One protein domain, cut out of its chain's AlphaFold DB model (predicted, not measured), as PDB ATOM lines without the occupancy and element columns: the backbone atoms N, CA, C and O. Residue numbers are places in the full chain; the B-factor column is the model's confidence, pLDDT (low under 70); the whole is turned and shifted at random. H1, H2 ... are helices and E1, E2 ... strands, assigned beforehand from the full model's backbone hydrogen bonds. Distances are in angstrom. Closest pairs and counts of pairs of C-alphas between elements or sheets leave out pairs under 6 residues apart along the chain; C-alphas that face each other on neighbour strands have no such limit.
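What this domain is: This is residues 26 to 107 of the 107 residues of an uncharacterized protein of Candidatus Rokubacteria bacterium 13_1_40CM_69_27 (UniProt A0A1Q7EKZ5). Two small three-stranded sheets are set partly face to face with their strands crossed, as a sandwich, and the long strands E5 and E6 of one sheet run side by side away from the crossing to helix H1 at one end of the model. The short helix H2 lies toward the other end, in a tail after E6 that only grazes the sheet E1 E2 E3. The printed part has 82 residues with six named strands and two named helices, in the order E1 E2 E3 E4 E5 H1 E6 H2, and its class is mixed, helices and strands. Both sheets are antiparallel, in the orders E4 E5 E6 and E1 E2 E3. The whole is loose, with a radius of gyration of the C-alphas of 14.6 A, and elongated, with spans of 45 by 29 by 22 A.

Where its parts are: In the sheet E4 E5 E6, E4 is residues 59 to 64, 13.5 A long, E5 is residues 68 to 74, 19.9 A, and E6 is residues 93 to 99, 19.4 A. In the other sheet, E1 is residues 26 to 30, beginning at C-alpha 26 at (89.659, 118.160, 125.316), E2 is residues 37 to 42, 15.8 A, and E3 is residues 45 to 50, 16.3 A. H1 is residues 77 to 85, 12.3 A, with C-alpha 77 at (85.906, 118.070, 151.902). H2 is residues 102 to 105 and ends at C-alpha 105 at (93.348, 109.750, 115.925).

How they stand to each other: The sheet E4 E5 E6 is strongly twisted, and E5 is its inner strand. E5 and E6 are antiparallel at 159 degrees, with N 71 and O 96 within hydrogen-bond range at 2.9 A. E4 and E5, a hairpin, are antiparallel at 151 degrees, with N 60 and O 72 at 2.8 A. E1, E2 and E3 form a meander, each strand the antiparallel neighbour of the one before; N 28 and O 39 are 2.9 A apart, and N 40 and O 47 are 3.0 A apart. The strands of the two sheets stand at 75 degrees; the closest C-alphas of E2 and E4 are those of Gly 38 and Val 64, 6.1 A apart, and those of E1 and E6 are Tyr 27 and Pro 99, 6.3 A. H1 is not on either sheet. H2 only grazes the sheet E1 E2 E3 with residues 102 to 103. In H1 every O i to N i+4 pair is within hydrogen-bond range, and H2 is too short for such a pair.

The domain as a whole: The C-alphas farthest apart are those of Gly 33 and Val 85, 46.7 A. The printed part has no cut, and no link is long. The mean pLDDT of the printed part is 86.3; residues 34 to 35 and 103 to 107 are under 70.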
ATOM      1  N   HIS A  26      88.826 118.726 126.360       91.94
ATOM      2  CA  HIS A  26      89.659 118.160 125.316       91.94
ATOM      3  C   HIS A  26      90.957 118.943 125.222       91.94
ATOM      4  O   HIS A  26      90.942 120.168 125.213       91.94
ATOM      5  N   TYR A  27      92.081 118.234 125.168       92.88
ATOM      6  CA  TYR A  27      93.385 118.835 124.923       92.88
ATOM      7  C   TYR A  27      93.822 118.532 123.490       92.88
ATOM      8  O   TYR A  27      93.824 117.370 123.074       92.88
ATOM      9  N   TRP A  28      94.182 119.575 122.747       91.44
ATOM     10  CA  TRP A  28      94.529 119.501 121.326       91.44
ATOM     11  C   TRP A  28      96.040 119.577 121.059       91.44
ATOM     12  O   TRP A  28      96.480 119.290 119.948       91.44
ATOM     13  N   GLY A  29      96.847 119.900 122.074       90.38
ATOM     14  CA  GLY A  29      98.305 119.995 121.963       90.38
ATOM     15  C   GLY A  29      98.834 121.402 122.211       90.38
ATOM     16  O   GLY A  29      98.101 122.290 122.648       90.38
ATOM     17  N   GLN A  30     100.127 121.596 121.956       90.69
ATOM     18  CA  GLN A  30     100.781 122.891 122.137       90.69
ATOM     19  C   GLN A  30     100.446 123.872 121.006       90.69
ATOM     20  O   GLN A  30     100.277 123.485 119.849       90.69
ATOM     21  N   VAL A  31     100.393 125.163 121.334       84.50
ATOM     22  CA  VAL A  31     100.237 126.228 120.335       84.50
ATOM     23  C   VAL A  31     101.562 126.396 119.588       84.50
ATOM     24  O   VAL A  31     102.624 126.555 120.193       84.50
ATOM     25  N   THR A  32     101.516 126.370 118.256       76.12
ATOM     26  CA  THR A  32     102.727 126.470 117.426       76.12
ATOM     27  C   THR A  32     103.410 127.824 117.640       76.12
ATOM     28  O   THR A  32     102.791 128.869 117.458       76.12
ATOM     29  N   GLY A  33     104.693 127.811 118.013       72.56
ATOM     30  CA  GLY A  33     105.493 129.025 118.214       72.56
ATOM     31  C   GLY A  33     105.308 129.724 119.567       72.56
ATOM     32  O   GLY A  33     105.981 130.722 119.813       72.56
ATOM     33  N   ALA A  34     104.453 129.207 120.455       68.12
ATOM     34  CA  ALA A  34     104.301 129.698 121.822       68.12
ATOM     35  C   ALA A  34     104.764 128.617 122.804       68.12
ATOM     36  O   ALA A  34     104.002 127.727 123.188       68.12
ATOM     37  N   GLU A  35     106.035 128.687 123.204       67.88
ATOM     38  CA  GLU A  35     106.571 127.785 124.219       67.88
ATOM     39  C   GLU A  35     105.704 127.882 125.485       67.88
ATOM     40  O   GLU A  35     105.482 128.968 126.022       67.88
ATOM     41  N   LYS A  36     105.200 126.731 125.949       81.00
ATOM     42  CA  LYS A  36     104.373 126.562 127.160       81.00
ATOM     43  C   LYS A  36     102.907 127.007 127.086       81.00
ATOM     44  O   LYS A  36     102.272 127.124 128.134       81.00
ATOM     45  N   ARG A  37     102.337 127.208 125.893       91.94
ATOM     46  CA  ARG A  37     100.874 127.328 125.727       91.94
ATOM     47  C   ARG A  37     100.288 126.104 125.042       91.94
ATOM     48  O   ARG A  37     100.922 125.499 124.181       91.94
ATOM     49  N   GLY A  38      99.072 125.746 125.429       92.81
ATOM     50  CA  GLY A  38      98.328 124.615 124.897       92.81
ATOM     51  C   GLY A  38      96.901 125.000 124.539       92.81
ATOM     52  O   GLY A  38      96.322 125.894 125.153       92.81
ATOM     53  N   TRP A  39      96.339 124.311 123.551       93.44
ATOM     54  CA  TRP A  39      94.947 124.460 123.150       93.44
ATOM     55  C   TRP A  39      94.064 123.453 123.861       93.44
ATOM     56  O   TRP A  39      94.272 122.242 123.761       93.44
ATOM     57  N   ILE A  40      93.038 123.961 124.535       93.56
ATOM     58  CA  ILE A  40      91.949 123.151 125.064       93.56
ATOM     59  C   ILE A  40      90.638 123.507 124.374       93.56
ATOM     60  O   ILE A  40      90.430 124.651 123.973       93.56
ATOM     61  N   GLU A  41      89.735 122.540 124.276       91.69
ATOM     62  CA  GLU A  41      88.324 122.796 124.025       91.69
ATOM     63  C   GLU A  41      87.507 122.463 125.264       91.69
ATOM     64  O   GLU A  41      87.674 121.418 125.900       91.69
ATOM     65  N   ARG A  42      86.606 123.384 125.593       87.44
ATOM     66  CA  ARG A  42      85.664 123.267 126.693       87.44
ATOM     67  C   ARG A  42      84.328 123.816 126.233       87.44
ATOM     68  O   ARG A  42      84.249 124.967 125.820       87.44
ATOM     69  N   GLN A  43      83.276 123.007 126.336       84.88
ATOM     70  CA  GLN A  43      81.917 123.410 125.946       84.88
ATOM     71  C   GLN A  43      81.843 123.958 124.500       84.88
ATOM     72  O   GLN A  43      81.152 124.941 124.238       84.88
ATOM     73  N   GLY A  44      82.595 123.362 123.567       85.06
ATOM     74  CA  GLY A  44      82.653 123.807 122.168       85.06
ATOM     75  C   GLY A  44      83.485 125.072 121.918       85.06
ATOM     76  O   GLY A  44      83.532 125.555 120.788       85.06
ATOM     77  N   GLN A  45      84.131 125.634 122.945       87.00
ATOM     78  CA  GLN A  45      84.992 126.809 122.821       87.00
ATOM     79  C   GLN A  45      86.462 126.432 122.944       87.00
ATOM     80  O   GLN A  45      86.849 125.719 123.872       87.00
ATOM     81  N   HIS A  46      87.277 126.963 122.034       90.19
ATOM     82  CA  HIS A  46      88.727 126.831 122.076       90.19
ATOM     83  C   HIS A  46      89.329 127.927 122.950       90.19
ATOM     84  O   HIS A  46      88.987 129.102 122.803       90.19
ATOM     85  N   VAL A  47      90.216 127.533 123.860       92.44
ATOM     86  CA  VAL A  47      90.899 128.436 124.787       92.44
ATOM     87  C   VAL A  47      92.373 128.057 124.870       92.44
ATOM     88  O   VAL A  47      92.722 126.876 124.939       92.44
ATOM     89  N   ASP A  48      93.235 129.066 124.894       93.12
ATOM     90  CA  ASP A  48      94.670 128.903 125.095       93.12
ATOM     91  C   ASP A  48      94.974 128.932 126.589       93.12
ATOM     92  O   ASP A  48      94.689 129.929 127.254       93.12
ATOM     93  N   VAL A  49      95.641 127.904 127.097       94.00
ATOM     94  CA  VAL A  49      96.065 127.822 128.500       94.00
ATOM     95  C   VAL A  49      97.572 127.644 128.605       94.00
ATOM     96  O   VAL A  49      98.194 126.983 127.775       94.00
ATOM     97  N   GLY A  50      98.169 128.247 129.623       94.94
ATOM     98  CA  GLY A  50      99.571 128.100 129.990       94.94
ATOM     99  C   GLY A  50      99.743 127.594 131.417       94.94
ATOM    100  O   GLY A  50      98.783 127.457 132.173       94.94
ATOM    101  N   GLU A  51     100.988 127.314 131.794       94.50
ATOM    102  CA  GLU A  51     101.341 126.990 133.180       94.50
ATOM    103  C   GLU A  51     100.881 128.103 134.134       94.50
ATOM    104  O   GLU A  51     101.168 129.280 133.920       94.50
ATOM    105  N   GLY A  52     100.178 127.723 135.202       94.00
ATOM    106  CA  GLY A  52      99.604 128.641 136.185       94.00
ATOM    107  C   GLY A  52      98.164 129.072 135.901       94.00
ATOM    108  O   GLY A  52      97.508 129.549 136.828       94.00
ATOM    109  N   ASP A  53      97.642 128.855 134.691       94.56
ATOM    110  CA  ASP A  53      96.261 129.214 134.361       94.56
ATOM    111  C   ASP A  53      95.260 128.291 135.075       94.56
ATOM    112  O   ASP A  53      95.451 127.074 135.178       94.56
ATOM    113  N   GLU A  54      94.162 128.867 135.565       92.88
ATOM    114  CA  GLU A  54      93.054 128.114 136.149       92.88
ATOM    115  C   GLU A  54      92.044 127.706 135.068       92.88
ATOM    116  O   GLU A  54      91.494 128.540 134.354       92.88
ATOM    117  N   ILE A  55      91.752 126.407 134.990       90.50
ATOM    118  CA  ILE A  55      90.681 125.831 134.177       90.50
ATOM    119  C   ILE A  55      89.476 125.571 135.098       90.50
ATOM    120  O   ILE A  55      89.516 124.635 135.912       90.50
ATOM    121  N   PRO A  56      88.375 126.342 134.986       86.94
ATOM    122  CA  PRO A  56      87.284 126.266 135.950       86.94
ATOM    123  C   PRO A  56      86.604 124.894 135.960       86.94
ATOM    124  O   PRO A  56      86.113 124.411 134.933       86.94
ATOM    125  N   GLY A  57      86.543 124.288 137.147       82.38
ATOM    126  CA  GLY A  57      86.012 122.939 137.367       82.38
ATOM    127  C   GLY A  57      87.022 121.806 137.145       82.38
ATOM    128  O   GLY A  57      86.687 120.654 137.409       82.38
ATOM    129  N   VAL A  58      88.250 122.111 136.705       88.12
ATOM    130  CA  VAL A  58      89.304 121.113 136.449       88.12
ATOM    131  C   VAL A  58      90.534 121.349 137.325       88.12
ATOM    132  O   VAL A  58      91.062 120.391 137.886       88.12
ATOM    133  N   GLY A  59      90.973 122.598 137.492       91.12
ATOM    134  CA  GLY A  59      92.113 122.956 138.341       91.12
ATOM    135  C   GLY A  59      93.113 123.878 137.659       91.12
ATOM    136  O   GLY A  59      92.840 124.440 136.609       91.12
ATOM    137  N   ILE A  60      94.288 124.010 138.264       94.19
ATOM    138  CA  ILE A  60      95.382 124.862 137.798       94.19
ATOM    139  C   ILE A  60      96.323 124.044 136.916       94.19
ATOM    140  O   ILE A  60      96.759 122.958 137.312       94.19
ATOM    141  N   VAL A  61      96.660 124.564 135.740       95.00
ATOM    142  CA  VAL A  61      97.637 123.957 134.834       95.00
ATOM    143  C   VAL A  61      99.013 123.984 135.490       95.00
ATOM    144  O   VAL A  61      99.523 125.041 135.857       95.00
ATOM    145  N   GLN A  62      99.623 122.816 135.649       95.19
ATOM    146  CA  GLN A  62     100.996 122.698 136.134       95.19
ATOM    147  C   GLN A  62     102.007 122.600 135.008       95.19
ATOM    148  O   GLN A  62     103.117 123.092 135.158       95.19
ATOM    149  N   GLU A  63     101.634 121.936 133.916       93.94
ATOM    150  CA  GLU A  63     102.556 121.665 132.827       93.94
ATOM    151  C   GLU A  63     101.803 121.496 131.510       93.94
ATOM    152  O   GLU A  63     100.767 120.822 131.452       93.94
ATOM    153  N   VAL A  64     102.358 122.082 130.450       93.88
ATOM    154  CA  VAL A  64     101.851 121.953 129.083       93.88
ATOM    155  C   VAL A  64     102.894 121.235 128.234       93.88
ATOM    156  O   VAL A  64     103.923 121.809 127.879       93.88
ATOM    157  N   ARG A  65     102.622 119.986 127.854       91.19
ATOM    158  CA  ARG A  65     103.456 119.194 126.937       91.19
ATOM    159  C   ARG A  65     102.693 118.907 125.658       91.19
ATOM    160  O   ARG A  65     101.469 118.894 125.660       91.19
ATOM    161  N   ASP A  66     103.394 118.599 124.576       87.69
ATOM    162  CA  ASP A  66     102.736 118.277 123.305       87.69
ATOM    163  C   ASP A  66     101.734 117.106 123.426       87.69
ATOM    164  O   ASP A  66     100.644 117.119 122.852       87.69
ATOM    165  N   GLU A  67     102.064 116.111 124.249       89.81
ATOM    166  CA  GLU A  67     101.262 114.893 124.397       89.81
ATOM    167  C   GLU A  67     100.219 114.963 125.515       89.81
ATOM    168  O   GLU A  67      99.228 114.229 125.476       89.81
ATOM    169  N   VAL A  68     100.442 115.799 126.529       92.69
ATOM    170  CA  VAL A  68      99.609 115.850 127.734       92.69
ATOM    171  C   VAL A  68      99.552 117.248 128.333       92.69
ATOM    172  O   VAL A  68     100.529 117.994 128.327       92.69
ATOM    173  N   LEU A  69      98.416 117.549 128.944       94.25
ATOM    174  CA  LEU A  69      98.220 118.681 129.833       94.25
ATOM    175  C   LEU A  69      98.102 118.157 131.270       94.25
ATOM    176  O   LEU A  69      97.279 117.283 131.552       94.25
ATOM    177  N   VAL A  70      98.927 118.671 132.180       93.81
ATOM    178  CA  VAL A  70      98.917 118.276 133.595       93.81
ATOM    179  C   VAL A  70      98.194 119.344 134.399       93.81
ATOM    180  O   VAL A  70      98.594 120.508 134.401       93.81
ATOM    181  N   VAL A  71      97.142 118.948 135.110       94.44
ATOM    182  CA  VAL A  71      96.297 119.858 135.892       94.44
ATOM    183  C   VAL A  71      96.247 119.401 137.343       94.44
ATOM    184  O   VAL A  71      96.068 118.218 137.632       94.44
ATOM    185  N   ARG A  72      96.375 120.342 138.274       93.88
ATOM    186  CA  ARG A  72      96.300 120.102 139.715       93.88
ATOM    187  C   ARG A  72      95.094 120.812 140.306       93.88
ATOM    188  O   ARG A  72      94.928 122.011 140.108       93.88
ATOM    189  N   ARG A  73      94.315 120.117 141.136       92.19
ATOM    190  CA  ARG A  73      93.285 120.753 141.970       92.19
ATOM    191  C   ARG A  73      93.310 120.266 143.406       92.19
ATOM    192  O   ARG A  73      93.664 119.118 143.671       92.19
ATOM    193  N   THR A  74      92.881 121.135 144.309       89.19
ATOM    194  CA  THR A  74      92.588 120.768 145.692       89.19
ATOM    195  C   THR A  74      91.279 119.986 145.731       89.19
ATOM    196  O   THR A  74      90.316 120.342 145.047       89.19
ATOM    197  N   LEU A  75      91.252 118.896 146.494       85.69
ATOM    198  CA  LEU A  75      90.032 118.131 146.727       85.69
ATOM    199  C   LEU A  75      89.138 118.854 147.731       85.69
ATOM    200  O   LEU A  75      89.623 119.380 148.735       85.69
ATOM    201  N   THR A  76      87.832 118.854 147.474       86.44
ATOM    202  CA  THR A  76      86.856 119.379 148.434       86.44
ATOM    203  C   THR A  76      86.690 118.422 149.612       86.44
ATOM    204  O   THR A  76      87.006 117.233 149.515       86.44
ATOM    205  N   ASP A  77      86.154 118.913 150.728       87.38
ATOM    206  CA  ASP A  77      85.906 118.070 151.902       87.38
ATOM    207  C   ASP A  77      84.950 116.909 151.594       87.38
ATOM    208  O   ASP A  77      85.176 115.789 152.053       87.38
ATOM    209  N   ASP A  78      83.960 117.127 150.723       85.69
ATOM    210  CA  ASP A  78      83.051 116.079 150.245       85.69
ATOM    211  C   ASP A  78      83.769 115.005 149.414       85.69
ATOM    212  O   ASP A  78      83.439 113.819 149.467       85.69
ATOM    213  N   GLU A  79      84.758 115.391 148.606       84.50
ATOM    214  CA  GLU A  79      85.581 114.445 147.846       84.50
ATOM    215  C   GLU A  79      86.508 113.655 148.758       84.50
ATOM    216  O   GLU A  79      86.579 112.432 148.641       84.50
ATOM    217  N   LYS A  80      87.145 114.329 149.718       86.75
ATOM    218  CA  LYS A  80      87.950 113.677 150.755       86.75
ATOM    219  C   LYS A  80      87.107 112.684 151.546       86.75
ATOM    220  O   LYS A  80      87.545 111.562 151.772       86.75
ATOM    221  N   GLN A  81      85.882 113.055 151.915       86.44
ATOM    222  CA  GLN A  81      84.978 112.175 152.645       86.44
ATOM    223  C   GLN A  81      84.571 110.950 151.819       86.44
ATOM    224  O   GLN A  81      84.555 109.841 152.347       86.44
ATOM    225  N   ARG A  82      84.314 111.113 150.517       85.88
ATOM    226  CA  ARG A  82      84.057 109.978 149.616       85.88
ATOM    227  C   ARG A  82      85.255 109.032 149.524       85.88
ATOM    228  O   ARG A  82      85.059 107.824 149.620       85.88
ATOM    229  N   LEU A  83      86.472 109.563 149.408       85.38
ATOM    230  CA  LEU A  83      87.696 108.752 149.401       85.38
ATOM    231  C   LEU A  83      87.896 108.008 150.733       85.38
ATOM    232  O   LEU A  83      88.204 106.819 150.715       85.38
ATOM    233  N   ARG A  84      87.616 108.656 151.877       85.88
ATOM    234  CA  ARG A  84      87.644 108.007 153.206       85.88
ATOM    235  C   ARG A  84      86.698 106.818 153.287       85.88
ATOM    236  O   ARG A  84      87.087 105.758 153.762       85.88
ATOM    237  N   VAL A  85      85.458 106.993 152.831       89.88
ATOM    238  CA  VAL A  85      84.439 105.930 152.858       89.88
ATOM    239  C   VAL A  85      84.832 104.756 151.956       89.88
ATOM    240  O   VAL A  85      84.492 103.616 152.254       89.88
ATOM    241  N   GLN A  86      85.594 105.012 150.892       86.38
ATOM    242  CA  GLN A  86      86.158 103.979 150.018       86.38
ATOM    243  C   GLN A  86      87.411 103.298 150.600       86.38
ATOM    244  O   GLN A  86      87.977 102.425 149.949       86.38
ATOM    245  N   GLY A  87      87.854 103.680 151.805       84.06
ATOM    246  CA  GLY A  87      89.066 103.151 152.435       84.06
ATOM    247  C   GLY A  87      90.361 103.591 151.746       84.06
ATOM    248  O   GLY A  87      91.390 102.946 151.921       84.06
ATOM    249  N   LEU A  88      90.309 104.659 150.944       84.50
ATOM    250  CA  LEU A  88      91.465 105.203 150.239       84.50
ATOM    251  C   LEU A  88      92.180 106.248 151.099       84.50
ATOM    252  O   LEU A  88      91.567 106.941 151.914       84.50
ATOM    253  N   GLU A  89      93.487 106.386 150.881       79.94
ATOM    254  CA  GLU A  89      94.280 107.448 151.494       79.94
ATOM    255  C   GLU A  89      93.764 108.826 151.055       79.94
ATOM    256  O   GLU A  89      93.495 109.082 149.877       79.94
ATOM    257  N   VAL A  90      93.595 109.723 152.026       79.81
ATOM    258  CA  VAL A  90      93.044 111.056 151.789       79.81
ATOM    259  C   VAL A  90      94.173 111.998 151.434       79.81
ATOM    260  O   VAL A  90      94.915 112.446 152.303       79.81
ATOM    261  N   VAL A  91      94.265 112.332 150.156       82.38
ATOM    262  CA  VAL A  91      95.176 113.363 149.666       82.38
ATOM    263  C   VAL A  91      94.461 114.709 149.580       82.38
ATOM    264  O   VAL A  91      93.269 114.781 149.285       82.38
ATOM    265  N   ASP A  92      95.183 115.804 149.814       86.31
ATOM    266  CA  ASP A  92      94.620 117.152 149.649       86.31
ATOM    267  C   ASP A  92      94.523 117.573 148.184       86.31
ATOM    268  O   ASP A  92      93.742 118.454 147.827       86.31
ATOM    269  N   VAL A  93      95.318 116.935 147.329       87.38
ATOM    270  CA  VAL A  93      95.554 117.350 145.955       87.38
ATOM    271  C   VAL A  93      95.329 116.180 145.015       87.38
ATOM    272  O   VAL A  93      95.854 115.088 145.220       87.38
ATOM    273  N   LYS A  94      94.608 116.442 143.926       86.94
ATOM    274  CA  LYS A  94      94.477 115.532 142.792       86.94
ATOM    275  C   LYS A  94      95.199 116.107 141.581       86.94
ATOM    276  O   LYS A  94      94.912 117.227 141.152       86.94
ATOM    277  N   VAL A  95      96.093 115.307 141.010       89.88
ATOM    278  CA  VAL A  95      96.714 115.571 139.709       89.88
ATOM    279  C   VAL A  95      95.944 114.798 138.643       89.88
ATOM    280  O   VAL A  95      95.662 113.612 138.805       89.88
ATOM    281  N   SER A  96      95.566 115.485 137.572       90.06
ATOM    282  CA  SER A  96      94.877 114.922 136.414       90.06
ATOM    283  C   SER A  96      95.750 115.108 135.179       90.06
ATOM    284  O   SER A  96      96.264 116.200 134.940       90.06
ATOM    285  N   ILE A  97      95.913 114.040 134.404       91.25
ATOM    286  CA  ILE A  97      96.651 114.052 133.141       91.25
ATOM    287  C   ILE A  97      95.622 114.009 132.017       91.25
ATOM    288  O   ILE A  97      94.883 113.032 131.893       91.25
ATOM    289  N   VAL A  98      95.565 115.071 131.219       91.12
ATOM    290  CA  VAL A  98      94.646 115.201 130.086       91.12
ATOM    291  C   VAL A  98      95.431 114.919 128.800       91.12
ATOM    292  O   VAL A  98      96.321 115.691 128.444       91.12
ATOM    293  N   PRO A  99      95.173 113.795 128.120       90.56
ATOM    294  CA  PRO A  99      95.924 113.387 126.940       90.56
ATOM    295  C   PRO A  99      95.529 114.208 125.711       90.56
ATOM    296  O   PRO A  99      94.360 114.550 125.540       90.56
ATOM    297  N   ASN A 100      96.491 114.451 124.821       89.88
ATOM    298  CA  ASN A 100      96.230 115.055 123.520       89.88
ATOM    299  C   ASN A 100      95.401 114.093 122.652       89.88
ATOM    300  O   ASN A 100      95.822 112.965 122.365       89.88
ATOM    301  N   LEU A 101      94.217 114.538 122.232       80.88
ATOM    302  CA  LEU A 101      93.294 113.742 121.428       80.88
ATOM    303  C   LEU A 101      93.761 113.570 119.978       80.88
ATOM    304  O   LEU A 101      93.610 112.476 119.439       80.88
ATOM    305  N   TRP A 102      94.399 114.567 119.354       70.75
ATOM    306  CA  TRP A 102      94.862 114.462 117.956       70.75
ATOM    307  C   TRP A 102      95.887 113.356 117.755       70.75
ATOM    308  O   TRP A 102      95.820 112.599 116.787       70.75
ATOM    309  N   ARG A 103      96.790 113.192 118.723       67.44
ATOM    310  CA  ARG A 103      97.794 112.123 118.711       67.44
ATOM    311  C   ARG A 103      97.176 110.717 118.752       67.44
ATOM    312  O   ARG A 103      97.843 109.772 118.336       67.44
ATOM    313  N   ARG A 104      95.935 110.553 119.235       59.47
ATOM    314  CA  ARG A 104      95.233 109.254 119.248       59.47
ATOM    315  C   ARG A 104      94.518 108.930 117.942       59.47
ATOM    316  O   ARG A 104      94.346 107.755 117.655       59.47
ATOM    317  N   VAL A 105      94.093 109.941 117.184       59.94
ATOM    318  CA  VAL A 105      93.348 109.750 115.925       59.94
ATOM    319  C   VAL A 105      94.297 109.608 114.724       59.94
ATOM    320  O   VAL A 105      93.919 109.051 113.703       59.94
ATOM    321  N   GLY A 106      95.544 110.075 114.846       54.97
ATOM    322  CA  GLY A 106      96.562 110.004 113.792       54.97
ATOM    323  C   GLY A 106      97.405 108.719 113.731       54.97
ATOM    324  O   GLY A 106      98.494 108.777 113.160       54.97
ATOM    325  N   ARG A 107      96.974 107.599 114.333       45.91
ATOM    326  CA  ARG A 107      97.625 106.279 114.193       45.91
ATOM    327  C   ARG A 107      96.677 105.245 113.616       45.91
ATOM    328  O   ARG A 107      95.524 105.200 114.090       45.91
TER     329      ARG A 107